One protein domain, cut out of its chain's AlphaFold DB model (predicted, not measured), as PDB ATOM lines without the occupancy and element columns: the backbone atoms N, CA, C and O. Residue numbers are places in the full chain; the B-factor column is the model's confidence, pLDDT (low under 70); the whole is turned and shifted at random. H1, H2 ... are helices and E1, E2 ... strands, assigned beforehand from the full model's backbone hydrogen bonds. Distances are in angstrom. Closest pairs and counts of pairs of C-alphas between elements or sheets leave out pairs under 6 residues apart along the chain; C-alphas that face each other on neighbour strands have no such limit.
ATOM      1  N   VAL A  62     178.576 105.677  82.944       93.38
ATOM      2  CA  VAL A  62     177.577 106.740  83.061       93.38
ATOM      3  C   VAL A  62     176.984 107.066  81.699       93.38
ATOM      4  O   VAL A  62     177.665 107.000  80.678       93.38
ATOM      5  N   MET A  63     175.708 107.445  81.698       95.00
ATOM      6  CA  MET A  63     175.044 107.973  80.510       95.00
ATOM      7  C   MET A  63     175.339 109.466  80.368       95.00
ATOM      8  O   MET A  63     175.185 110.224  81.331       95.00
ATOM      9  N   VAL A  64     175.729 109.882  79.166       94.25
ATOM     10  CA  VAL A  64     175.906 111.285  78.778       94.25
ATOM     11  C   VAL A  64     175.203 111.496  77.440       94.25
ATOM     12  O   VAL A  64     175.673 111.050  76.395       94.25
ATOM     13  N   GLY A  65     174.013 112.101  77.478       91.81
ATOM     14  CA  GLY A  65     173.097 112.079  76.337       91.81
ATOM     15  C   GLY A  65     172.759 110.638  75.941       91.81
ATOM     16  O   GLY A  65     172.255 109.864  76.753       91.81
ATOM     17  N   ARG A  66     173.082 110.272  74.697       94.62
ATOM     18  CA  ARG A  66     172.921 108.911  74.152       94.62
ATOM     19  C   ARG A  66     174.145 108.005  74.335       94.62
ATOM     20  O   ARG A  66     174.107 106.848  73.929       94.62
ATOM     21  N   HIS A  67     175.231 108.523  74.906       95.56
ATOM     22  CA  HIS A  67     176.513 107.825  74.992       95.56
ATOM     23  C   HIS A  67     176.684 107.138  76.344       95.56
ATOM     24  O   HIS A  67     176.365 107.714  77.385       95.56
ATOM     25  N   VAL A  68     177.242 105.925  76.331       96.44
ATOM     26  CA  VAL A  68     177.713 105.223  77.533       96.44
ATOM     27  C   VAL A  68     179.208 105.496  77.673       96.44
ATOM     28  O   VAL A  68     179.987 105.128  76.798       96.44
ATOM     29  N   VAL A  69     179.610 106.138  78.765       96.25
ATOM     30  CA  VAL A  69     180.983 106.613  78.978       96.25
ATOM     31  C   VAL A  69     181.525 106.050  80.289       96.25
ATOM     32  O   VAL A  69     180.816 106.018  81.293       96.25
ATOM     33  N   HIS A  70     182.780 105.610  80.313       95.50
ATOM     34  CA  HIS A  70     183.428 105.127  81.538       95.50
ATOM     35  C   HIS A  70     183.872 106.304  82.419       95.50
ATOM     36  O   HIS A  70     184.315 107.336  81.901       95.50
ATOM     37  N   ARG A  71     183.798 106.179  83.751       94.12
ATOM     38  CA  ARG A  71     184.364 107.191  84.663       94.12
ATOM     39  C   ARG A  71     185.848 107.420  84.363       94.12
ATOM     40  O   ARG A  71     186.614 106.483  84.153       94.12
ATOM     41  N   GLY A  72     186.266 108.681  84.358       94.12
ATOM     42  CA  GLY A  72     187.628 109.100  84.034       94.12
ATOM     43  C   GLY A  72     187.939 109.190  82.542       94.12
ATOM     44  O   GLY A  72     189.095 109.403  82.190       94.12
ATOM     45  N   THR A  73     186.944 109.031  81.667       95.00
ATOM     46  CA  THR A  73     187.116 109.212  80.218       95.00
ATOM     47  C   THR A  73     186.476 110.511  79.741       95.00
ATOM     48  O   THR A  73     185.510 111.010  80.328       95.00
ATOM     49  N   HIS A  74     187.067 111.103  78.706       94.88
ATOM     50  CA  HIS A  74     186.596 112.346  78.111       94.88
ATOM     51  C   HIS A  74     185.730 112.053  76.884       94.88
ATOM     52  O   HIS A  74     186.087 111.199  76.076       94.88
ATOM     53  N   LEU A  75     184.623 112.779  76.745       95.56
ATOM     54  CA  LEU A  75     183.742 112.727  75.580       95.56
ATOM     55  C   LEU A  75     183.509 114.154  75.086       95.56
ATOM     56  O   LEU A  75     183.029 114.992  75.847       95.56
ATOM     57  N   GLU A  76     183.785 114.393  73.806       93.00
ATOM     58  CA  GLU A  76     183.643 115.705  73.152       93.00
ATOM     59  C   GLU A  76     182.193 116.024  72.736       93.00
ATOM     60  O   GLU A  76     181.928 117.049  72.126       93.00
ATOM     61  N   GLY A  77     181.234 115.180  73.117       94.06
ATOM     62  CA  GLY A  77     179.797 115.408  72.965       94.06
ATOM     63  C   GLY A  77     179.286 115.327  71.527       94.06
ATOM     64  O   GLY A  77     180.014 115.009  70.590       94.06
ATOM     65  N   ASP A  78     178.004 115.621  71.346       94.38
ATOM     66  CA  ASP A  78     177.341 115.712  70.046       94.38
ATOM     67  C   ASP A  78     177.314 117.170  69.552       94.38
ATOM     68  O   ASP A  78     177.387 118.115  70.343       94.38
ATOM     69  N   GLN A  79     177.163 117.372  68.242       92.00
ATOM     70  CA  GLN A  79     176.834 118.692  67.700       92.00
ATOM     71  C   GLN A  79     175.480 119.183  68.234       92.00
ATOM     72  O   GLN A  79     174.591 118.392  68.569       92.00
ATOM     73  N   LEU A  80     175.300 120.505  68.290       89.19
ATOM     74  CA  LEU A  80     173.992 121.069  68.607       89.19
ATOM     75  C   LEU A  80     172.974 120.760  67.493       89.19
ATOM     76  O   LEU A  80     173.257 121.033  66.322       89.19
ATOM     77  N   PRO A  81     171.768 120.262  67.833       87.31
ATOM     78  CA  PRO A  81     170.678 120.129  66.872       87.31
ATOM     79  C   PRO A  81     170.360 121.467  66.201       87.31
ATOM     80  O   PRO A  81     170.470 122.511  66.838       87.31
ATOM     81  N   THR A  82     169.891 121.439  64.953       84.00
ATOM     82  CA  THR A  82     169.555 122.647  64.173       84.00
ATOM     83  C   THR A  82     168.556 123.562  64.887       84.00
ATOM     84  O   THR A  82     168.684 124.777  64.830       84.00
ATOM     85  N   ALA A  83     167.607 122.980  65.623       84.50
ATOM     86  CA  ALA A  83     166.607 123.715  66.400       84.50
ATOM     87  C   ALA A  83     167.105 124.205  67.777       84.50
ATOM     88  O   ALA A  83     166.319 124.729  68.564       84.50
ATOM     89  N   HIS A  84     168.375 123.988  68.130       83.06
ATOM     90  CA  HIS A  84     168.890 124.391  69.434       83.06
ATOM     91  C   HIS A  84     169.037 125.922  69.504       83.06
ATOM     92  O   HIS A  84     169.689 126.488  68.630       83.06
ATOM     93  N   PRO A  85     168.554 126.606  70.558       81.19
ATOM     94  CA  PRO A  85     168.600 128.070  70.615       81.19
ATOM     95  C   PRO A  85     170.012 128.664  70.512       81.19
ATOM     96  O   PRO A  85     170.214 129.623  69.779       81.19
ATOM     97  N   LEU A  86     171.025 128.047  71.150       81.69
ATOM     98  CA  LEU A  86     172.428 128.457  70.938       81.69
ATOM     99  C   LEU A  86     172.840 128.449  69.471       81.69
ATOM    100  O   LEU A  86     173.622 129.292  69.062       81.69
ATOM    101  N   ARG A  87     172.348 127.486  68.691       78.94
ATOM    102  CA  ARG A  87     172.731 127.337  67.292       78.94
ATOM    103  C   ARG A  87     172.147 128.455  66.427       78.94
ATOM    104  O   ARG A  87     172.790 128.848  65.466       78.94
ATOM    105  N   LEU A  88     170.972 128.974  66.783       73.06
ATOM    106  CA  LEU A  88     170.307 130.063  66.059       73.06
ATOM    107  C   LEU A  88     171.017 131.411  66.241       73.06
ATOM    108  O   LEU A  88     171.013 132.236  65.336       73.06
ATOM    109  N   GLU A  89     171.646 131.609  67.396       73.12
ATOM    110  CA  GLU A  89     172.327 132.858  67.767       73.12
ATOM    111  C   GLU A  89     173.818 132.867  67.389       73.12
ATOM    112  O   GLU A  89     174.494 133.893  67.497       73.12
ATOM    113  N   LEU A  90     174.371 131.716  66.994       69.62
ATOM    114  CA  LEU A  90     175.774 131.586  66.616       69.62
ATOM    115  C   LEU A  90     175.930 131.657  65.088       69.62
ATOM    116  O   LEU A  90     175.173 131.009  64.366       69.62
ATOM    117  N   PRO A  91     176.932 132.395  64.573       67.50
ATOM    118  CA  PRO A  91     177.250 132.410  63.149       67.50
ATOM    119  C   PRO A  91     177.434 130.998  62.576       67.50
ATOM    120  O   PRO A  91     178.133 130.177  63.172       67.50
ATOM    121  N   ALA A  92     176.880 130.740  61.384       60.16
ATOM    122  CA  ALA A  92     176.919 129.423  60.738       60.16
ATOM    123  C   ALA A  92     178.340 128.840  60.602       60.16
ATOM    124  O   ALA A  92     178.548 127.646  60.803       60.16
ATOM    125  N   ALA A  93     179.331 129.703  60.358       60.31
ATOM    126  CA  ALA A  93     180.744 129.333  60.253       60.31
ATOM    127  C   ALA A  93     181.317 128.649  61.514       60.31
ATOM    128  O   ALA A  93     182.326 127.960  61.428       60.31
ATOM    129  N   LEU A  94     180.680 128.809  62.676       62.38
ATOM    130  CA  LEU A  94     181.136 128.252  63.955       62.38
ATOM    131  C   LEU A  94     180.455 126.924  64.307       62.38
ATOM    132  O   LEU A  94     180.733 126.341  65.355       62.38
ATOM    133  N   LEU A  95     179.567 126.428  63.447       59.47
ATOM    134  CA  LEU A  95     178.759 125.242  63.722       59.47
ATOM    135  C   LEU A  95     179.272 123.982  63.022       59.47
ATOM    136  O   LEU A  95     179.102 122.894  63.570       59.47
ATOM    137  N   ASP A  96     179.909 124.123  61.855       55.16
ATOM    138  CA  ASP A  96     180.084 123.002  60.923       55.16
ATOM    139  C   ASP A  96     181.552 122.722  60.500       55.16
ATOM    140  O   ASP A  96     181.782 121.812  59.707       55.16
ATOM    141  N   GLU A 104     192.087 134.245  68.059       52.28
ATOM    142  CA  GLU A 104     192.311 134.933  69.344       52.28
ATOM    143  C   GLU A 104     191.435 136.186  69.528       52.28
ATOM    144  O   GLU A 104     191.566 136.900  70.523       52.28
ATOM    145  N   THR A 105     190.539 136.487  68.585       56.50
ATOM    146  CA  THR A 105     189.737 137.709  68.659       56.50
ATOM    147  C   THR A 105     188.587 137.560  69.668       56.50
ATOM    148  O   THR A 105     187.894 136.537  69.671       56.50
ATOM    149  N   PRO A 106     188.344 138.563  70.536       55.38
ATOM    150  CA  PRO A 106     187.236 138.555  71.496       55.38
ATOM    151  C   PRO A 106     185.854 138.364  70.855       55.38
ATOM    152  O   PRO A 106     184.933 137.895  71.522       55.38
ATOM    153  N   GLU A 107     185.709 138.719  69.578       59.00
ATOM    154  CA  GLU A 107     184.463 138.638  68.815       59.00
ATOM    155  C   GLU A 107     184.204 137.245  68.222       59.00
ATOM    156  O   GLU A 107     183.061 136.927  67.880       59.00
ATOM    157  N   ALA A 108     185.229 136.393  68.102       66.31
ATOM    158  CA  ALA A 108     185.049 135.024  67.631       66.31
ATOM    159  C   ALA A 108     184.217 134.244  68.657       66.31
ATOM    160  O   ALA A 108     184.549 134.248  69.838       66.31
ATOM    161  N   ARG A 109     183.139 133.559  68.259       73.00
ATOM    162  CA  ARG A 109     182.427 132.650  69.182       73.00
ATOM    163  C   ARG A 109     183.054 131.257  69.140       73.00
ATOM    164  O   ARG A 109     183.744 130.903  68.190       73.00
ATOM    165  N   LEU A 110     182.824 130.472  70.188       85.81
ATOM    166  CA  LEU A 110     183.320 129.095  70.256       85.81
ATOM    167  C   LEU A 110     182.403 128.150  69.475       85.81
ATOM    168  O   LEU A 110     181.196 128.387  69.390       85.81
ATOM    169  N   HIS A 111     182.960 127.036  68.995       86.81
ATOM    170  CA  HIS A 111     182.145 125.922  68.510       86.81
ATOM    171  C   HIS A 111     181.207 125.453  69.611       86.81
ATOM    172  O   HIS A 111     181.599 125.405  70.775       86.81
ATOM    173  N   ALA A 112     179.980 125.087  69.264       89.75
ATOM    174  CA  ALA A 112     178.988 124.713  70.258       89.75
ATOM    175  C   ALA A 112     178.620 123.231  70.157       89.75
ATOM    176  O   ALA A 112     178.221 122.734  69.101       89.75
ATOM    177  N   ARG A 113     178.738 122.522  71.281       93.69
ATOM    178  CA  ARG A 113     178.412 121.093  71.418       93.69
ATOM    179  C   ARG A 113     177.500 120.856  72.613       93.69
ATOM    180  O   ARG A 113     177.269 121.759  73.418       93.69
ATOM    181  N   ARG A 114     176.970 119.639  72.729       93.88
ATOM    182  CA  ARG A 114     176.174 119.196  73.881       93.88
ATOM    183  C   ARG A 114     176.560 117.806  74.361       93.88
ATOM    184  O   ARG A 114     177.138 117.038  73.602       93.88
ATOM    185  N   HIS A 115     176.152 117.452  75.579       95.00
ATOM    186  CA  HIS A 115     176.342 116.106  76.135       95.00
ATOM    187  C   HIS A 115     177.822 115.697  76.222       95.00
ATOM    188  O   HIS A 115     178.204 114.595  75.826       95.00
ATOM    189  N   CYS A 116     178.674 116.589  76.731       96.19
ATOM    190  CA  CYS A 116     180.090 116.287  76.938       96.19
ATOM    191  C   CYS A 116     180.353 115.612  78.286       96.19
ATOM    192  O   CYS A 116     179.622 115.812  79.259       96.19
ATOM    193  N   ALA A 117     181.450 114.855  78.359       96.75
ATOM    194  CA  ALA A 117     181.949 114.270  79.599       96.75
ATOM    195  C   ALA A 117     183.348 114.807  79.916       96.75
ATOM    196  O   ALA A 117     184.315 114.545  79.196       96.75
ATOM    197  N   TRP A 118     183.482 115.518  81.031       96.00
ATOM    198  CA  TRP A 118     184.766 116.010  81.511       96.00
ATOM    199  C   TRP A 118     185.423 114.995  82.441       96.00
ATOM    200  O   TRP A 118     185.251 115.056  83.655       96.00
ATOM    201  N   GLY A 119     186.137 114.019  81.876       94.75
ATOM    202  CA  GLY A 119     186.820 112.998  82.680       94.75
ATOM    203  C   GLY A 119     188.318 113.176  82.876       94.75
ATOM    204  O   GLY A 119     188.881 112.545  83.767       94.75
ATOM    205  N   LEU A 120     188.953 114.029  82.068       93.38
ATOM    206  CA  LEU A 120     190.398 114.247  82.068       93.38
ATOM    207  C   LEU A 120     190.704 115.751  82.147       93.38
ATOM    208  O   LEU A 120     190.852 116.395  81.100       93.38
ATOM    209  N   PRO A 121     190.779 116.332  83.358       89.81
ATOM    210  CA  PRO A 121     191.351 117.659  83.548       89.81
ATOM    211  C   PRO A 121     192.730 117.752  82.885       89.81
ATOM    212  O   PRO A 121     193.538 116.830  82.927       89.81
ATOM    213  N   GLY A 122     192.958 118.853  82.190       88.00
ATOM    214  CA  GLY A 122     194.191 119.207  81.494       88.00
ATOM    215  C   GLY A 122     194.264 118.722  80.049       88.00
ATOM    216  O   GLY A 122     195.136 119.182  79.320       88.00
ATOM    217  N   ARG A 123     193.364 117.833  79.598       89.62
ATOM    218  CA  ARG A 123     193.458 117.232  78.252       89.62
ATOM    219  C   ARG A 123     193.338 118.257  77.123       89.62
ATOM    220  O   ARG A 123     194.086 118.176  76.158       89.62
ATOM    221  N   ASN A 124     192.371 119.168  77.220       87.94
ATOM    222  CA  ASN A 124     192.093 120.168  76.190       87.94
ATOM    223  C   ASN A 124     191.793 121.528  76.847       87.94
ATOM    224  O   ASN A 124     190.620 121.893  76.979       87.94
ATOM    225  N   PRO A 125     192.825 122.225  77.357       90.19
ATOM    226  CA  PRO A 125     192.637 123.465  78.095       90.19
ATOM    227  C   PRO A 125     192.059 124.554  77.196       90.19
ATOM    228  O   PRO A 125     192.438 124.669  76.029       90.19
ATOM    229  N   TYR A 126     191.137 125.340  77.746       92.25
ATOM    230  CA  TYR A 126     190.583 126.501  77.064       92.25
ATOM    231  C   TYR A 126     191.676 127.547  76.800       92.25
ATOM    232  O   TYR A 126     192.496 127.824  77.672       92.25
ATOM    233  N   ARG A 127     191.701 128.110  75.586       85.38
ATOM    234  CA  ARG A 127     192.730 129.084  75.164       85.38
ATOM    235  C   ARG A 127     192.190 130.481  74.864       85.38
ATOM    236  O   ARG A 127     192.969 131.377  74.566       85.38
ATOM    237  N   GLY A 128     190.873 130.655  74.913       88.06
ATOM    238  CA  GLY A 128     190.230 131.939  74.665       88.06
ATOM    239  C   GLY A 128     190.058 132.789  75.924       88.06
ATOM    240  O   GLY A 128     190.579 132.480  76.995       88.06
ATOM    241  N   SER A 129     189.287 133.871  75.804       91.38
ATOM    242  CA  SER A 129     189.015 134.788  76.917       91.38
ATOM    243  C   SER A 129     187.759 134.408  77.709       91.38
ATOM    244  O   SER A 129     186.792 133.864  77.178       91.38
ATOM    245  N   ALA A 130     187.699 134.778  78.992       93.12
ATOM    246  CA  ALA A 130     186.481 134.576  79.782       93.12
ATOM    247  C   ALA A 130     185.259 135.308  79.196       93.12
ATOM    248  O   ALA A 130     184.143 134.793  79.260       93.12
ATOM    249  N   VAL A 131     185.476 136.472  78.574       92.50
ATOM    250  CA  VAL A 131     184.437 137.230  77.863       92.50
ATOM    251  C   VAL A 131     183.856 136.399  76.722       92.50
ATOM    252  O   VAL A 131     182.644 136.198  76.680       92.50
ATOM    253  N   GLN A 132     184.713 135.846  75.860       91.44
ATOM    254  CA  GLN A 132     184.309 134.997  74.738       91.44
ATOM    255  C   GLN A 132     183.494 133.781  75.206       91.44
ATOM    256  O   GLN A 132     182.441 133.469  74.640       91.44
ATOM    257  N   ALA A 133     183.952 133.102  76.262       93.00
ATOM    258  CA  ALA A 133     183.251 131.962  76.838       93.00
ATOM    259  C   ALA A 133     181.851 132.341  77.348       93.00
ATOM    260  O   ALA A 133     180.861 131.719  76.964       93.00
ATOM    261  N   MET A 134     181.748 133.389  78.170       93.56
ATOM    262  CA  MET A 134     180.473 133.821  78.751       93.56
ATOM    263  C   MET A 134     179.497 134.360  77.696       93.56
ATOM    264  O   MET A 134     178.304 134.065  77.760       93.56
ATOM    265  N   GLN A 135     179.991 135.083  76.688       91.19
ATOM    266  CA  GLN A 135     179.176 135.517  75.553       91.19
ATOM    267  C   GLN A 135     178.662 134.323  74.746       91.19
ATOM    268  O   GLN A 135     177.486 134.294  74.381       91.19
ATOM    269  N   THR A 136     179.502 133.311  74.498       89.62
ATOM    270  CA  THR A 136     179.083 132.080  73.805       89.62
ATOM    271  C   THR A 136     178.036 131.307  74.609       89.62
ATOM    272  O   THR A 136     177.089 130.782  74.031       89.62
ATOM    273  N   ALA A 137     178.137 131.309  75.940       90.88
ATOM    274  CA  ALA A 137     177.100 130.786  76.831       90.88
ATOM    275  C   ALA A 137     175.839 131.677  76.919       90.88
ATOM    276  O   ALA A 137     174.908 131.328  77.642       90.88
ATOM    277  N   GLN A 138     175.791 132.791  76.179       89.94
ATOM    278  CA  GLN A 138     174.692 133.761  76.137       89.94
ATOM    279  C   GLN A 138     174.377 134.418  77.491       89.94
ATOM    280  O   GLN A 138     173.217 134.649  77.838       89.94
ATOM    281  N   LEU A 139     175.401 134.739  78.284       89.44
ATOM    282  CA  LEU A 139     175.214 135.602  79.455       89.44
ATOM    283  C   LEU A 139     174.910 137.034  78.999       89.44
ATOM    284  O   LEU A 139     175.353 137.452  77.925       89.44
ATOM    285  N   SER A 140     174.151 137.785  79.805       89.12
ATOM    286  CA  SER A 140     173.851 139.179  79.469       89.12
ATOM    287  C   SER A 140     175.140 140.014  79.447       89.12
ATOM    288  O   SER A 140     176.079 139.708  80.194       89.12
ATOM    289  N   PRO A 141     175.219 141.079  78.629       89.19
ATOM    290  CA  PRO A 141     176.410 141.929  78.563       89.19
ATOM    291  C   PRO A 141     176.843 142.473  79.930       89.19
ATOM    292  O   PRO A 141     178.037 142.532  80.225       89.19
ATOM    293  N   THR A 142     175.876 142.801  80.787       89.19
ATOM    294  CA  THR A 142     176.096 143.286  82.153       89.19
ATOM    295  C   THR A 142     176.763 142.235  83.037       89.19
ATOM    296  O   THR A 142     177.784 142.518  83.671       89.19
ATOM    297  N   VAL A 143     176.275 140.992  83.001       93.25
ATOM    298  CA  VAL A 143     176.876 139.863  83.731       93.25
ATOM    299  C   VAL A 143     178.282 139.566  83.209       93.25
ATOM    300  O   VAL A 143     179.210 139.405  84.002       93.25
ATOM    301  N   VAL A 144     178.459 139.538  81.883       93.81
ATOM    302  CA  VAL A 144     179.764 139.315  81.237       93.81
ATOM    303  C   VAL A 144     180.773 140.362  81.702       93.81
ATOM    304  O   VAL A 144     181.872 140.005  82.123       93.81
ATOM    305  N   LYS A 145     180.402 141.647  81.659       92.88
ATOM    306  CA  LYS A 145     181.269 142.760  82.059       92.88
ATOM    307  C   LYS A 145     181.679 142.657  83.527       92.88
ATOM    308  O   LYS A 145     182.861 142.796  83.835       92.88
ATOM    309  N   ALA A 146     180.726 142.399  84.422       93.44
ATOM    310  CA  ALA A 146     180.989 142.312  85.855       93.44
ATOM    311  C   ALA A 146     181.908 141.137  86.205       93.44
ATOM    312  O   ALA A 146     182.943 141.332  86.842       93.44
ATOM    313  N   ILE A 147     181.585 139.935  85.719       95.38
ATOM    314  CA  ILE A 147     182.386 138.738  86.001       95.38
ATOM    315  C   ILE A 147     183.773 138.848  85.364       95.38
ATOM    316  O   ILE A 147     184.759 138.495  86.003       95.38
ATOM    317  N   ALA A 148     183.890 139.378  84.143       94.81
ATOM    318  CA  ALA A 148     185.195 139.582  83.516       94.81
ATOM    319  C   ALA A 148     186.078 140.540  84.332       94.81
ATOM    320  O   ALA A 148     187.260 140.257  84.531       94.81
ATOM    321  N   ALA A 149     185.507 141.630  84.854       92.81
ATOM    322  CA  ALA A 149     186.226 142.564  85.718       92.81
ATOM    323  C   ALA A 149     186.654 141.927  87.051       92.81
ATOM    324  O   ALA A 149     187.716 142.259  87.581       92.81
ATOM    325  N   ASP A 150     185.851 141.019  87.605       95.06
ATOM    326  CA  ASP A 150     186.197 140.286  88.824       95.06
ATOM    327  C   ASP A 150     187.268 139.219  88.585       95.06
ATOM    328  O   ASP A 150     188.192 139.115  89.392       95.06
ATOM    329  N   ILE A 151     187.223 138.504  87.457       94.94
ATOM    330  CA  ILE A 151     188.282 137.571  87.041       94.94
ATOM    331  C   ILE A 151     189.610 138.319  86.875       94.94
ATOM    332  O   ILE A 151     190.615 137.914  87.453       94.94
ATOM    333  N   GLN A 152     189.617 139.438  86.141       93.94
ATOM    334  CA  GLN A 152     190.829 140.243  85.929       93.94
ATOM    335  C   GLN A 152     191.426 140.769  87.238       93.94
ATOM    336  O   GLN A 152     192.643 140.872  87.367       93.94
ATOM    337  N   ALA A 153     190.581 141.082  88.218       94.75
ATOM    338  CA  ALA A 153     191.013 141.573  89.518       94.75
ATOM    339  C   ALA A 153     191.243 140.471  90.569       94.75
ATOM    340  O   ALA A 153     191.524 140.795  91.723       94.75
ATOM    341  N   GLY A 154     191.066 139.191  90.222       94.00
ATOM    342  CA  GLY A 154     191.159 138.071  91.168       94.00
ATOM    343  C   GLY A 154     190.103 138.092  92.285       94.00
ATOM    344  O   GLY A 154     190.301 137.495  93.346       94.00
ATOM    345  N   ARG A 155     188.979 138.790  92.084       94.69
ATOM    346  CA  ARG A 155     187.907 138.972  93.077       94.69
ATOM    347  C   ARG A 155     186.850 137.877  92.975       94.69
ATOM    348  O   ARG A 155     185.738 138.097  92.510       94.69
ATOM    349  N   LYS A 156     187.183 136.688  93.460       94.88
ATOM    350  CA  LYS A 156     186.220 135.587  93.597       94.88
ATOM    351  C   LYS A 156     185.284 135.765  94.790       94.88
ATOM    352  O   LYS A 156     185.701 136.221  95.857       94.88
ATOM    353  N   VAL A 157     184.034 135.327  94.640       94.31
ATOM    354  CA  VAL A 157     183.065 135.303  95.749       94.31
ATOM    355  C   VAL A 157     183.316 134.104  96.671       94.31
ATOM    356  O   VAL A 157     183.263 134.220  97.901       94.31
ATOM    357  N   ASP A 158     183.690 132.962  96.091       95.44
ATOM    358  CA  ASP A 158     183.982 131.718  96.807       95.44
ATOM    359  C   ASP A 158     185.006 130.863  96.036       95.44
ATOM    360  O   ASP A 158     185.447 131.206  94.937       95.44
ATOM    361  N   ARG A 159     185.380 129.738  96.635       97.38
ATOM    362  CA  ARG A 159     186.056 128.611  95.994       97.38
ATOM    363  C   ARG A 159     185.076 127.455  95.886       97.38
ATOM    364  O   ARG A 159     184.145 127.366  96.686       97.38
ATOM    365  N   VAL A 160     185.276 126.568  94.924       97.31
ATOM    366  CA  VAL A 160     184.482 125.343  94.792       97.31
ATOM    367  C   VAL A 160     185.384 124.124  94.732       97.31
ATOM    368  O   VAL A 160     186.451 124.190  94.137       97.31
ATOM    369  N   THR A 161     184.917 123.010  95.296       97.94
ATOM    370  CA  THR A 161     185.458 121.676  95.019       97.94
ATOM    371  C   THR A 161     184.536 120.956  94.050       97.94
ATOM    372  O   THR A 161     183.338 120.812  94.295       97.94
ATOM    373  N   ILE A 162     185.111 120.471  92.962       96.94
ATOM    374  CA  ILE A 162     184.457 119.842  91.827       96.94
ATOM    375  C   ILE A 162     184.608 118.331  91.938       96.94
ATOM    376  O   ILE A 162     185.716 117.802  92.060       96.94
ATOM    377  N   ARG A 163     183.479 117.628  91.881       96.00
ATOM    378  CA  ARG A 163     183.402 116.174  91.992       96.00
ATOM    379  C   ARG A 163     182.340 115.629  91.045       96.00
ATOM    380  O   ARG A 163     181.521 116.355  90.491       96.00
ATOM    381  N   ASN A 164     182.331 114.309  90.900       95.00
ATOM    382  CA  ASN A 164     181.362 113.582  90.078       95.00
ATOM    383  C   ASN A 164     179.901 113.702  90.547       95.00
ATOM    384  O   ASN A 164     178.986 113.436  89.762       95.00
ATOM    385  N   ASP A 165     179.687 113.996  91.826       91.56
ATOM    386  CA  ASP A 165     178.387 114.074  92.493       91.56
ATOM    387  C   ASP A 165     177.928 115.514  92.762       91.56
ATOM    388  O   ASP A 165     176.746 115.726  93.023       91.56
ATOM    389  N   GLY A 166     178.813 116.503  92.629       93.69
ATOM    390  CA  GLY A 166     178.468 117.908  92.792       93.69
ATOM    391  C   GLY A 166     179.671 118.839  92.694       93.69
ATOM    392  O   GLY A 166     180.826 118.425  92.801       93.69
ATOM    393  N   ILE A 167     179.377 120.123  92.509       96.06
ATOM    394  CA  ILE A 167     180.351 121.210  92.630       96.06
ATOM    395  C   ILE A 167     179.975 121.986  93.887       96.06
ATOM    396  O   ILE A 167     178.888 122.550  93.953       96.06
ATOM    397  N   VAL A 168     180.827 121.974  94.908       95.56
ATOM    398  CA  VAL A 168     180.476 122.447  96.255       95.56
ATOM    399  C   VAL A 168     181.270 123.694  96.602       95.56
ATOM    400  O   VAL A 168     182.496 123.643  96.665       95.56
ATOM    401  N   ALA A 169     180.574 124.796  96.855       95.25
ATOM    402  CA  ALA A 169     181.160 126.052  97.301       95.25
ATOM    403  C   ALA A 169     181.668 125.949  98.750       95.25
ATOM    404  O   ALA A 169     180.964 125.441  99.622       95.25
ATOM    405  N   HIS A 170     182.888 126.421  99.010       95.31
ATOM    406  CA  HIS A 170     183.601 126.208 100.274       95.31
ATOM    407  C   HIS A 170     182.975 126.970 101.439       95.31
ATOM    408  O   HIS A 170     182.782 126.391 102.504       95.31
ATOM    409  N   LYS A 171     182.649 128.256 101.257       88.00
ATOM    410  CA  LYS A 171     182.109 129.087 102.345       88.00
ATOM    411  C   LYS A 171     180.629 128.825 102.574       88.00
ATOM    412  O   LYS A 171     180.189 128.719 103.712       88.00
ATOM    413  N   SER A 172     179.855 128.765 101.491       83.75
ATOM    414  CA  SER A 172     178.392 128.646 101.582       83.75
ATOM    415  C   SER A 172     177.892 127.205 101.697       83.75
ATOM    416  O   SER A 172     176.722 126.996 102.010       83.75
ATOM    417  N   GLY A 173     178.727 126.210 101.380       87.56
ATOM    418  CA  GLY A 173     178.305 124.812 101.250       87.56
ATOM    419  C   GLY A 173     177.347 124.562 100.079       87.56
ATOM    420  O   GLY A 173     176.835 123.453  99.928       87.56
ATOM    421  N   ARG A 174     177.076 125.579  99.248       87.88
ATOM    422  CA  ARG A 174     176.129 125.483  98.136       87.88
ATOM    423  C   ARG A 174     176.616 124.466  97.115       87.88
ATOM    424  O   ARG A 174     177.758 124.534  96.668       87.88
ATOM    425  N   VAL A 175     175.721 123.569  96.716       90.06
ATOM    426  CA  VAL A 175     175.998 122.527  95.727       90.06
ATOM    427  C   VAL A 175     175.389 122.921  94.384       90.06
ATOM    428  O   VAL A 175     174.201 123.228  94.306       90.06
ATOM    429  N   PHE A 176     176.200 122.900  93.332       91.81
ATOM    430  CA  PHE A 176     175.775 123.036  91.943       91.81
ATOM    431  C   PHE A 176     175.762 121.665  91.255       91.81
ATOM    432  O   PHE A 176     176.536 120.768  91.610       91.81
ATOM    433  N   ASP A 177     174.883 121.511  90.261       90.56
ATOM    434  CA  ASP A 177     174.733 120.260  89.518       90.56
ATOM    435  C   ASP A 177     175.959 119.996  88.633       90.56
ATOM    436  O   ASP A 177     176.228 120.705  87.663       90.56
ATOM    437  N   ALA A 178     176.678 118.917  88.935       93.38
ATOM    438  CA  ALA A 178     177.836 118.469  88.170       93.38
ATOM    439  C   ALA A 178     177.474 117.838  86.807       93.38
ATOM    440  O   ALA A 178     178.349 117.301  86.130       93.38
ATOM    441  N   ARG A 179     176.197 117.828  86.404       91.75
ATOM    442  CA  ARG A 179     175.709 117.175  85.176       91.75
ATOM    443  C   ARG A 179     175.245 118.144  84.095       91.75
ATOM    444  O   ARG A 179     174.994 117.687  82.988       91.75
ATOM    445  N   ARG A 180     175.099 119.430  84.419       87.31
ATOM    446  CA  ARG A 180     174.465 120.437  83.554       87.31
ATOM    447  C   ARG A 180     175.296 121.709  83.463       87.31
ATOM    448  O   ARG A 180     174.789 122.816  83.598       87.31
ATOM    449  N   VAL A 181     176.595 121.542  83.256       93.25
ATOM    450  CA  VAL A 181     177.527 122.667  83.169       93.25
ATOM    451  C   VAL A 181     177.640 123.119  81.712       93.25
ATOM    452  O   VAL A 181     177.743 122.290  80.812       93.25
ATOM    453  N   ALA A 182     177.635 124.424  81.448       95.12
ATOM    454  CA  ALA A 182     178.101 124.949  80.165       95.12
ATOM    455  C   ALA A 182     179.593 125.257  80.297       95.12
ATOM    456  O   ALA A 182     179.948 126.215  80.974       95.12
ATOM    457  N   MET A 183     180.465 124.427  79.729       95.69
ATOM    458  CA  MET A 183     181.909 124.501  79.971       95.69
ATOM    459  C   MET A 183     182.705 124.589  78.678       95.69
ATOM    460  O   MET A 183     182.388 123.911  77.699       95.69
ATOM    461  N   THR A 184     183.767 125.391  78.699       95.25
ATOM    462  CA  THR A 184     184.718 125.452  77.592       95.25
ATOM    463  C   THR A 184     185.760 124.335  77.624       95.25
ATOM    464  O   THR A 184     186.202 123.900  78.686       95.25
ATOM    465  N   TYR A 185     186.180 123.898  76.436       89.75
ATOM    466  CA  TYR A 185     187.318 123.011  76.192       89.75
ATOM    467  C   TYR A 185     188.002 123.444  74.899       89.75
ATOM    468  O   TYR A 185     187.321 123.558  73.880       89.75
ATOM    469  N   GLY A 186     189.317 123.660  74.891       89.12
ATOM    470  CA  GLY A 186     190.015 124.108  73.679       89.12
ATOM    471  C   GLY A 186     189.391 125.379  73.090       89.12
ATOM    472  O   GLY A 186     189.510 126.441  73.691       89.12
ATOM    473  N   MET A 187     188.699 125.259  71.950       88.94
ATOM    474  CA  MET A 187     187.898 126.325  71.312       88.94
ATOM    475  C   MET A 187     186.406 125.959  71.160       88.94
ATOM    476  O   MET A 187     185.712 126.426  70.259       88.94
ATOM    477  N   THR A 188     185.898 125.095  72.039       90.75
ATOM    478  CA  THR A 188     184.507 124.623  72.075       90.75
ATOM    479  C   THR A 188     183.835 125.042  73.379       90.75
ATOM    480  O   THR A 188     184.404 124.875  74.452       90.75
ATOM    481  N   MET A 189     182.601 125.530  73.303       94.31
ATOM    482  CA  MET A 189     181.639 125.597  74.398       94.31
ATOM    483  C   MET A 189     180.750 124.353  74.352       94.31
ATOM    484  O   MET A 189     180.039 124.132  73.371       94.31
ATOM    485  N   CYS A 190     180.737 123.554  75.414       94.75
ATOM    486  CA  CYS A 190     179.812 122.435  75.517       94.75
ATOM    487  C   CYS A 190     178.765 122.659  76.597       94.75
ATOM    488  O   CYS A 190     179.080 122.703  77.790       94.75
ATOM    489  N   VAL A 191     177.509 122.737  76.172       93.31
ATOM    490  CA  VAL A 191     176.372 122.762  77.090       93.31
ATOM    491  C   VAL A 191     175.997 121.363  77.548       93.31
ATOM    492  O   VAL A 191     176.252 120.377  76.861       93.31
ATOM    493  N   ASP A 192     175.378 121.265  78.722       92.00
ATOM    494  CA  ASP A 192     175.014 119.972  79.311       92.00
ATOM    495  C   ASP A 192     176.238 119.051  79.492       92.00
ATOM    496  O   ASP A 192     176.237 117.863  79.161       92.00
ATOM    497  N   THR A 193     177.336 119.645  79.959       95.56
ATOM    498  CA  THR A 193     178.542 118.929  80.355       95.56
ATOM    499  C   THR A 193     178.325 118.231  81.690       95.56
ATOM    500  O   THR A 193     177.907 118.847  82.674       95.56
ATOM    501  N   ARG A 194     178.754 116.968  81.745       96.19
ATOM    502  CA  ARG A 194     178.870 116.176  82.966       96.19
ATOM    503  C   ARG A 194     180.320 116.073  83.442       96.19
ATOM    504  O   ARG A 194     181.187 115.630  82.690       96.19
ATOM    505  N   VAL A 195     180.572 116.362  84.719       96.50
ATOM    506  CA  VAL A 195     181.820 116.002  85.410       96.50
ATOM    507  C   VAL A 195     181.917 114.477  85.484       96.50
ATOM    508  O   VAL A 195     181.026 113.796  86.002       96.50
ATOM    509  N   ASN A 196     182.989 113.929  84.917       96.88
ATOM    510  CA  ASN A 196     183.169 112.495  84.707       96.88
ATOM    511  C   ASN A 196     184.552 112.008  85.156       96.88
ATOM    512  O   ASN A 196     185.181 111.187  84.495       96.88
ATOM    513  N   PHE A 197     185.059 112.532  86.261       95.88
ATOM    514  CA  PHE A 197     186.372 112.204  86.797       95.88
ATOM    515  C   PHE A 197     186.523 110.727  87.170       95.88
ATOM    516  O   PHE A 197     185.541 110.008  87.384       95.88
ATOM    517  N   LYS A 198     187.776 110.275  87.300       94.69
ATOM    518  CA  LYS A 198     188.073 108.987  87.942       94.69
ATOM    519  C   LYS A 198     187.525 108.987  89.381       94.69
ATOM    520  O   LYS A 198     187.518 110.042  90.018       94.69
ATOM    521  N   PRO A 199     187.076 107.840  89.919       91.00
ATOM    522  CA  PRO A 199     186.626 107.767  91.307       91.00
ATOM    523  C   PRO A 199     187.679 108.311  92.283       91.00
ATOM    524  O   PRO A 199     188.863 108.012  92.148       91.00
ATOM    525  N   GLY A 200     187.239 109.123  93.246       90.94
ATOM    526  CA  GLY A 200     188.105 109.757  94.247       90.94
ATOM    527  C   GLY A 200     188.874 110.995  93.771       90.94
ATOM    528  O   GLY A 200     189.504 111.650  94.593       90.94
ATOM    529  N   HIS A 201     188.819 111.341  92.483       94.62
ATOM    530  CA  HIS A 201     189.450 112.556  91.978       94.62
ATOM    531  C   HIS A 201     188.558 113.783  92.201       94.62
ATOM    532  O   HIS A 201     187.337 113.730  92.012       94.62
ATOM    533  N   THR A 202     189.192 114.885  92.590       96.06
ATOM    534  CA  THR A 202     188.567 116.181  92.842       96.06
ATOM    535  C   THR A 202     189.435 117.277  92.251       96.06
ATOM    536  O   THR A 202     190.658 117.177  92.307       96.06
ATOM    537  N   GLU A 203     188.796 118.331  91.768       95.62
ATOM    538  CA  GLU A 203     189.463 119.558  91.327       95.62
ATOM    539  C   GLU A 203     188.913 120.737  92.123       95.62
ATOM    540  O   GLU A 203     187.792 120.659  92.625       95.62
ATOM    541  N   ASP A 204     189.663 121.826  92.223       97.56
ATOM    542  CA  ASP A 204     189.148 123.075  92.778       97.56
ATOM    543  C   ASP A 204     189.034 124.158  91.696       97.56
ATOM    544  O   ASP A 204     189.587 124.053  90.597       97.56
ATOM    545  N   GLY A 205     188.280 125.208  92.005       97.00
ATOM    546  CA  GLY A 205     188.149 126.367  91.137       97.00
ATOM    547  C   GLY A 205     187.667 127.610  91.860       97.00
ATOM    548  O   GLY A 205     187.162 127.562  92.987       97.00
ATOM    549  N   ASP A 206     187.807 128.738  91.179       97.81
ATOM    550  CA  ASP A 206     187.299 130.025  91.629       97.81
ATOM    551  C   ASP A 206     185.846 130.208  91.187       97.81
ATOM    552  O   ASP A 206     185.495 129.902  90.047       97.81
ATOM    553  N   LEU A 207     184.999 130.710  92.092       96.62
ATOM    554  CA  LEU A 207     183.592 131.002  91.834       96.62
ATOM    555  C   LEU A 207     183.366 132.512  91.748       96.62
ATOM    556  O   LEU A 207     183.752 133.266  92.645       96.62
ATOM    557  N   TYR A 208     182.653 132.917  90.708       96.06
ATOM    558  CA  TYR A 208     182.226 134.280  90.427       96.06
ATOM    559  C   TYR A 208     180.710 134.306  90.273       96.06
ATOM    560  O   TYR A 208     180.114 133.373  89.731       96.06
ATOM    561  N   GLU A 209     180.078 135.375  90.747       93.75
ATOM    562  CA  GLU A 209     178.639 135.566  90.609       93.75
ATOM    563  C   GLU A 209     178.335 137.017  90.268       93.75
ATOM    564  O   GLU A 209     178.896 137.931  90.866       93.75
ATOM    565  N   ALA A 210     177.415 137.219  89.333       91.19
ATOM    566  CA  ALA A 210     176.860 138.527  89.020       91.19
ATOM    567  C   ALA A 210     175.373 138.390  88.714       91.19
ATOM    568  O   ALA A 210     174.888 137.301  88.393       91.19
ATOM    569  N   MET A 211     174.657 139.497  88.843       86.38
ATOM    570  CA  MET A 211     173.232 139.578  88.574       86.38
ATOM    571  C   MET A 211     172.987 140.334  87.272       86.38
ATOM    572  O   MET A 211     173.748 141.242  86.961       86.38
ATOM    573  N   ASP A 212     171.967 139.953  86.512       85.25
ATOM    574  CA  ASP A 212     171.482 140.759  85.392       85.25
ATOM    575  C   ASP A 212     170.421 141.775  85.839       85.25
ATOM    576  O   ASP A 212     170.014 141.838  87.002       85.25
ATOM    577  N   GLU A 213     169.978 142.584  84.886       81.31
ATOM    578  CA  GLU A 213     168.977 143.634  85.046       81.31
ATOM    579  C   GLU A 213     167.613 143.080  85.496       81.31
ATOM    580  O   GLU A 213     166.869 143.754  86.207       81.31
ATOM    581  N   ASP A 214     167.323 141.819  85.159       79.06
ATOM    582  CA  ASP A 214     166.100 141.105  85.541       79.06
ATOM    583  C   ASP A 214     166.194 140.477  86.950       79.06
ATOM    584  O   ASP A 214     165.297 139.746  87.386       79.06
ATOM    585  N   GLY A 215     167.294 140.702  87.677       76.81
ATOM    586  CA  GLY A 215     167.519 140.132  89.005       76.81
ATOM    587  C   GLY A 215     167.890 138.641  88.992       76.81
ATOM    588  O   GLY A 215     167.702 137.937  89.997       76.81
ATOM    589  N   ARG A 216     168.388 138.119  87.864       82.31
ATOM    590  CA  ARG A 216     168.887 136.742  87.747       82.31
ATOM    591  C   ARG A 216     170.370 136.704  88.064       82.31
ATOM    592  O   ARG A 216     171.164 137.399  87.446       82.31
ATOM    593  N   ILE A 217     170.762 135.841  88.991       86.12
ATOM    594  CA  ILE A 217     172.158 135.601  89.340       86.12
ATOM    595  C   ILE A 217     172.698 134.455  88.493       86.12
ATOM    596  O   ILE A 217     172.116 133.366  88.473       86.12
ATOM    597  N   TYR A 218     173.853 134.679  87.881       91.38
ATOM    598  CA  TYR A 218     174.617 133.677  87.150       91.38
ATOM    599  C   TYR A 218     175.857 133.310  87.953       91.38
ATOM    600  O   TYR A 218     176.546 134.186  88.475       91.38
ATOM    601  N   ALA A 219     176.131 132.009  88.043       94.31
ATOM    602  CA  ALA A 219     177.327 131.476  88.680       94.31
ATOM    603  C   ALA A 219     178.306 130.970  87.620       94.31
ATOM    604  O   ALA A 219     177.967 130.097  86.816       94.31
ATOM    605  N   VAL A 220     179.524 131.505  87.647       96.69
ATOM    606  CA  VAL A 220     180.616 131.130  86.750       96.69
ATOM    607  C   VAL A 220     181.775 130.598  87.577       96.69
ATOM    608  O   VAL A 220     182.204 131.215  88.545       96.69
ATOM    609  N   MET A 221     182.280 129.440  87.185       96.88
ATOM    610  CA  MET A 221     183.428 128.780  87.778       96.88
ATOM    611  C   MET A 221     184.590 128.763  86.791       96.88
ATOM    612  O   MET A 221     184.401 128.472  85.609       96.88
ATOM    613  N   VAL A 222     185.794 128.998  87.304       97.38
ATOM    614  CA  VAL A 222     187.051 128.794  86.579       97.38
ATOM    615  C   VAL A 222     187.880 127.757  87.343       97.38
ATOM    616  O   VAL A 222     188.404 128.094  88.407       97.38
ATOM    617  N   PRO A 223     187.960 126.491  86.883       96.00
ATOM    618  CA  PRO A 223     188.801 125.477  87.510       96.00
ATOM    619  C   PRO A 223     190.282 125.855  87.459       96.00
ATOM    620  O   PRO A 223     190.755 126.397  86.456       96.00
ATOM    621  N   ASP A 224     191.019 125.502  88.512       94.19
ATOM    622  CA  ASP A 224     192.456 125.785  88.629       94.19
ATOM    623  C   ASP A 224     193.252 125.092  87.518       94.19
ATOM    624  O   ASP A 224     194.213 125.628  86.964       94.19
ATOM    625  N   VAL A 225     192.815 123.885  87.168       84.31
ATOM    626  CA  VAL A 225     193.383 123.089  86.092       84.31
ATOM    627  C   VAL A 225     192.577 123.371  84.828       84.31
ATOM    628  O   VAL A 225     191.365 123.172  84.805       84.31
ATOM    629  N   CYS A 226     193.269 123.772  83.754       80.94
ATOM    630  CA  CYS A 226     192.780 124.077  82.394       80.94
ATOM    631  C   CYS A 226     192.384 125.520  82.087       80.94
ATOM    632  O   CYS A 226     192.307 125.838  80.903       80.94
ATOM    633  N   GLY A 227     192.070 126.355  83.084       84.25
ATOM    634  CA  GLY A 227     191.519 127.692  82.824       84.25
ATOM    635  C   GLY A 227     190.178 127.670  82.074       84.25
ATOM    636  O   GLY A 227     189.806 128.650  81.429       84.25
ATOM    637  N   ASN A 228     189.454 126.546  82.126       93.88
ATOM    638  CA  ASN A 228     188.135 126.434  81.512       93.88
ATOM    639  C   ASN A 228     187.178 127.429  82.173       93.88
ATOM    640  O   ASN A 228     187.240 127.664  83.375       93.88
ATOM    641  N   VAL A 229     186.241 127.972  81.409       96.44
ATOM    642  CA  VAL A 229     185.212 128.870  81.932       96.44
ATOM    643  C   VAL A 229     183.890 128.127  81.876       96.44
ATOM    644  O   VAL A 229     183.464 127.662  80.819       96.44
ATOM    645  N   SER A 230     183.285 127.956  83.047       96.12
ATOM    646  CA  SER A 230     182.143 127.072  83.261       96.12
ATOM    647  C   SER A 230     180.975 127.846  83.841       96.12
ATOM    648  O   SER A 230     181.067 128.345  84.956       96.12
ATOM    649  N   VAL A 231     179.850 127.914  83.141       95.75
ATOM    650  CA  VAL A 231     178.615 128.444  83.715       95.75
ATOM    651  C   VAL A 231     177.861 127.311  84.400       95.75
ATOM    652  O   VAL A 231     177.492 126.322  83.765       95.75
ATOM    653  N   LEU A 232     177.661 127.451  85.712       91.88
ATOM    654  CA  LEU A 232     177.085 126.418  86.579       91.88
ATOM    655  C   LEU A 232     175.552 126.462  86.642       91.88
ATOM    656  O   LEU A 232     174.924 125.511  87.101       91.88
ATOM    657  N   GLY A 233     174.953 127.576  86.221       78.88
ATOM    658  CA  GLY A 233     173.509 127.770  86.187       78.88
ATOM    659  C   GLY A 233     173.080 129.183  86.577       78.88
ATOM    660  O   GLY A 233     173.889 130.026  86.973       78.88
ATOM    661  N   GLN A 234     171.776 129.413  86.457       67.75
ATOM    662  CA  GLN A 234     171.082 130.671  86.703       67.75
ATOM    663  C   GLN A 234     170.036 130.494  87.807       67.75
ATOM    664  O   GLN A 234     169.285 129.513  87.830       67.75
ATOM    665  N   ARG A 235     169.929 131.482  88.698       69.25
ATOM    666  CA  ARG A 235     168.895 131.553  89.743       69.25
ATOM    667  C   ARG A 235     168.256 132.937  89.813       69.25
ATOM    668  O   ARG A 235     168.871 133.906  89.400       69.25
ATOM    669  N   PHE A 236     167.052 133.041  90.366       53.44
ATOM    670  CA  PHE A 236     166.338 134.313  90.541       53.44
ATOM    671  C   PHE A 236     166.389 134.771  91.997       53.44
ATOM    672  O   PHE A 236     166.309 133.941  92.902       53.44
ATOM    673  N   VAL A 237     166.484 136.082  92.214       50.78
ATOM    674  CA  VAL A 237     166.484 136.696  93.551       50.78
ATOM    675  C   VAL A 237     165.076 136.929  94.104       50.78
ATOM    676  O   VAL A 237     164.878 136.911  95.318       50.78
ATOM    677  N   LYS A 238     164.071 137.091  93.240       47.31
ATOM    678  CA  LYS A 238     162.672 137.257  93.648       47.31
ATOM    679  C   LYS A 238     161.768 136.483  92.697       47.31
ATOM    680  O   LYS A 238     161.788 136.703  91.493       47.31
ATOM    681  N   SER A 239     160.977 135.560  93.241       44.62
ATOM    682  CA  SER A 239     159.922 134.891  92.476       44.62
ATOM    683  C   SER A 239     158.687 135.788  92.486       44.62
ATOM    684  O   SER A 239     157.788 135.580  93.296       44.62
ATOM    685  N   THR A 240     158.633 136.823  91.651       48.97
ATOM    686  CA  THR A 240     157.328 137.406  91.308       48.97
ATOM    687  C   THR A 240     156.587 136.422  90.390       48.97
ATOM    688  O   THR A 240     157.234 135.765  89.568       48.97
ATOM    689  N   PRO A 241     155.250 136.289  90.494       51.59
ATOM    690  CA  PRO A 241     154.455 135.441  89.594       51.59
ATOM    691  C   PRO A 241     154.734 135.735  88.110       51.59
ATOM    692  O   PRO A 241     154.790 134.828  87.286       51.59
ATOM    693  N   GLU A 242     155.023 136.998  87.804       48.41
ATOM    694  CA  GLU A 242     155.414 137.497  86.486       48.41
ATOM    695  C   GLU A 242     156.807 137.013  86.036       48.41
ATOM    696  O   GLU A 242     156.965 136.580  84.898       48.41
ATOM    697  N   ALA A 243     157.799 136.949  86.933       51.19
ATOM    698  CA  ALA A 243     159.118 136.373  86.640       51.19
ATOM    699  C   ALA A 243     159.059 134.843  86.451       51.19
ATOM    700  O   ALA A 243     159.815 134.275  85.659       51.19
ATOM    701  N   ALA A 244     158.139 134.162  87.142       53.09
ATOM    702  CA  ALA A 244     157.874 132.736  86.947       53.09
ATOM    703  C   ALA A 244     157.143 132.450  85.617       53.09
ATOM    704  O   ALA A 244     157.445 131.452  84.957       53.09
ATOM    705  N   ALA A 245     156.250 133.347  85.186       52.25
ATOM    706  CA  ALA A 245     155.588 133.297  83.880       52.25
ATOM    707  C   ALA A 245     156.553 133.633  82.721       52.25
ATOM    708  O   ALA A 245     156.617 132.903  81.734       52.25
ATOM    709  N   ALA A 246     157.417 134.642  82.867       50.19
ATOM    710  CA  ALA A 246     158.486 134.933  81.903       50.19
ATOM    711  C   ALA A 246     159.526 133.793  81.819       50.19
ATOM    712  O   ALA A 246     160.098 133.513  80.765       50.19
ATOM    713  N   ALA A 247     159.732 133.049  82.912       49.34
ATOM    714  CA  ALA A 247     160.542 131.832  82.917       49.34
ATOM    715  C   ALA A 247     159.879 130.634  82.207       49.34
ATOM    716  O   ALA A 247     160.517 129.593  82.081       49.34
ATOM    717  N   THR A 248     158.639 130.738  81.721       49.75
ATOM    718  CA  THR A 248     157.987 129.691  80.909       49.75
ATOM    719  C   THR A 248     157.797 130.095  79.447       49.75
ATOM    720  O   THR A 248     157.805 129.209  78.595       49.75
ATOM    721  N   GLY A 249     157.784 131.390  79.116       42.62
ATOM    722  CA  GLY A 249     157.723 131.879  77.735       42.62
ATOM    723  C   GLY A 249     158.872 132.827  77.387       42.62
ATOM    724  O   GLY A 249     158.809 134.001  77.723       42.62
ATOM    725  N   GLY A 250     159.902 132.333  76.688       50.66
ATOM    726  CA  GLY A 250     160.780 133.203  75.888       50.66
ATOM    727  C   GLY A 250     162.263 133.319  76.262       50.66
ATOM    728  O   GLY A 250     162.987 133.920  75.483       50.66
ATOM    729  N   ASP A 251     162.765 132.750  77.368       57.69
ATOM    730  CA  ASP A 251     164.233 132.718  77.577       57.69
ATOM    731  C   ASP A 251     164.863 131.677  76.631       57.69
ATOM    732  O   ASP A 251     164.577 130.481  76.791       57.69
ATOM    733  N   PRO A 252     165.728 132.080  75.680       54.81
ATOM    734  CA  PRO A 252     166.366 131.155  74.748       54.81
ATOM    735  C   PRO A 252     167.380 130.230  75.432       54.81
ATOM    736  O   PRO A 252     167.972 129.393  74.760       54.81
ATOM    737  N   ARG A 253     167.585 130.324  76.754       67.06
ATOM    738  CA  ARG A 253     168.634 129.607  77.495       67.06
ATOM    739  C   ARG A 253     168.096 128.539  78.458       67.06
ATOM    740  O   ARG A 253     168.414 128.560  79.650       67.06
ATOM    741  N   PRO A 254     167.306 127.550  77.995       61.28
ATOM    742  CA  PRO A 254     166.715 126.545  78.877       61.28
ATOM    743  C   PRO A 254     167.759 125.699  79.623       61.28
ATOM    744  O   PRO A 254     167.454 125.196  80.699       61.28
ATOM    745  N   TRP A 255     168.987 125.567  79.102       61.03
ATOM    746  CA  TRP A 255     170.068 124.814  79.756       61.03
ATOM    747  C   TRP A 255     170.694 125.542  80.956       61.03
ATOM    748  O   TRP A 255     171.332 124.890  81.775       61.03
ATOM    749  N   LEU A 256     170.516 126.862  81.085       70.25
ATOM    750  CA  LEU A 256     170.989 127.633  82.244       70.25
ATOM    751  C   LEU A 256     169.984 127.636  83.400       70.25
ATOM    752  O   LEU A 256     170.353 127.951  84.531       70.25
ATOM    753  N   ARG A 257     168.720 127.278  83.151       64.81
ATOM    754  CA  ARG A 257     167.668 127.328  84.168       64.81
ATOM    755  C   ARG A 257     167.864 126.242  85.222       64.81
ATOM    756  O   ARG A 257     167.817 125.050  84.918       64.81
ATOM    757  N   LEU A 258     167.974 126.658  86.483       57.34
ATOM    758  CA  LEU A 258     167.860 125.734  87.605       57.34
ATOM    759  C   LEU A 258     166.394 125.301  87.823       57.34
ATOM    760  O   LEU A 258     165.475 126.133  87.694       57.34
ATOM    761  N   PRO A 259     166.167 124.029  88.202       54.59
ATOM    762  CA  PRO A 259     164.878 123.561  88.696       54.59
ATOM    763  C   PRO A 259     164.345 124.458  89.830       54.59
ATOM    764  O   PRO A 259     165.149 124.981  90.611       54.59
ATOM    765  N   PRO A 260     163.018 124.671  89.937       51.41
ATOM    766  CA  PRO A 260     162.410 125.530  90.959       51.41
ATOM    767  C   PRO A 260     162.869 125.244  92.396       51.41
ATOM    768  O   PRO A 260     163.087 126.173  93.168       51.41
ATOM    769  N   GLU A 261     163.069 123.974  92.732       50.88
ATOM    770  CA  GLU A 261     163.502 123.474  94.036       50.88
ATOM    771  C   GLU A 261     164.954 123.831  94.400       50.88
ATOM    772  O   GLU A 261     165.305 123.826  95.576       50.88
ATOM    773  N   LEU A 262     165.786 124.189  93.413       52.81
ATOM    774  CA  LEU A 262     167.179 124.610  93.608       52.81
ATOM    775  C   LEU A 262     167.347 126.141  93.595       52.81
ATOM    776  O   LEU A 262     168.471 126.647  93.605       52.81
ATOM    777  N   ARG A 263     166.244 126.903  93.574       59.88
ATOM    778  CA  ARG A 263     166.274 128.373  93.628       59.88
ATOM    779  C   ARG A 263     166.367 128.849  95.087       59.88
ATOM    780  O   ARG A 263     165.609 128.373  95.932       59.88
TER     781      ARG A 263
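AT A GLANCE: This is residues 62 to 96 and 104 to 263 of the 320 residues of an uncharacterized protein of Rubrivivax albus (UniProt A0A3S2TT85). One strongly twisted, curling sheet of eight strands runs through this domain, with the helical hairpin of H2 and H3 covering part of one face. The small two-stranded hairpin of E1 and E2 and the helix H4 lie far out from the middle, and H1 only grazes the sheet near E3. The printed part has 195 residues, with four named helices and ten named strands in the order E1 E2 H1 E3 H2 H3 E4 E5 E6 E7 E8 E9 E10 H4. The large sheet is mixed, in the order E3 E7 E6 E10 E9 E8 E4 E5; the class is mixed, helices and strands, with under half of the residues in named elements. The whole is compact, with a radius of gyration of the C-alphas of 15.8 A and spans of 43 by 42 by 33 A.

IN THESE COORDINATES: E1, residues 62 to 64, begins at C-alpha 62 (177.577, 106.740, 83.061), and E2 is residues 67 to 70. H1 is residues 85 to 89, E3 111 to 114 and H2 130 to 136. H3, residues 141 to 152, is 16.3 A long. E4 is residues 158 to 162, E5 167 to 169 and E6 181 to 185. E7, residues 188 to 195, is 16.1 A long and bends by 88 degrees at residue 192. E8, residues 203 to 211, is 25.9 A long, E9, 216 to 223, is 22.9 A and E10, 230 to 236, is 18.8 A. H4, residues 241 to 246, ends at C-alpha 246 (158.486, 134.933, 81.903).

HOW THE PARTS SIT: E8, E9 and E10 form a meander, each strand the antiparallel neighbour of the one before, with N 208 and O 220 at 2.8 A and N 217 and O 235 at 2.7 A. E6 and E7 form an antiparallel hairpin, with N 183 and O 190 at 2.9 A. E3 is an edge strand parallel to E7, with N 189 and O 111 at 2.7 A. H2 and H3 on the same face make two layers, helices on one face of a sheet. H2 lies over E6 at a height over the sheet of 8.4 A, and H3 over E8 at 8.5 A. They touch at Met 134 and Val 144, their closest C-alphas, 6.1 A apart, at a shallow tilt of 25 degrees, opposite ways. H4 is not on the sheet. In H1, H2, H3 and H4 every O i to N i+4 pair is within hydrogen-bond range.

THE WHOLE: The C-alphas farthest apart, of Arg 123 and Pro 241, are 44.5 A apart. Residues 97 to 103 are not printed, and C-alphas 96 and 104 are 19.0 A apart across the cut. Long links join E2 to H1, E3 to H2 and E5 to E6. The mean pLDDT of the printed part is 84.0, and residues 90 to 96, 104 to 108, 234 to 255 and 257 to 263 are under 70.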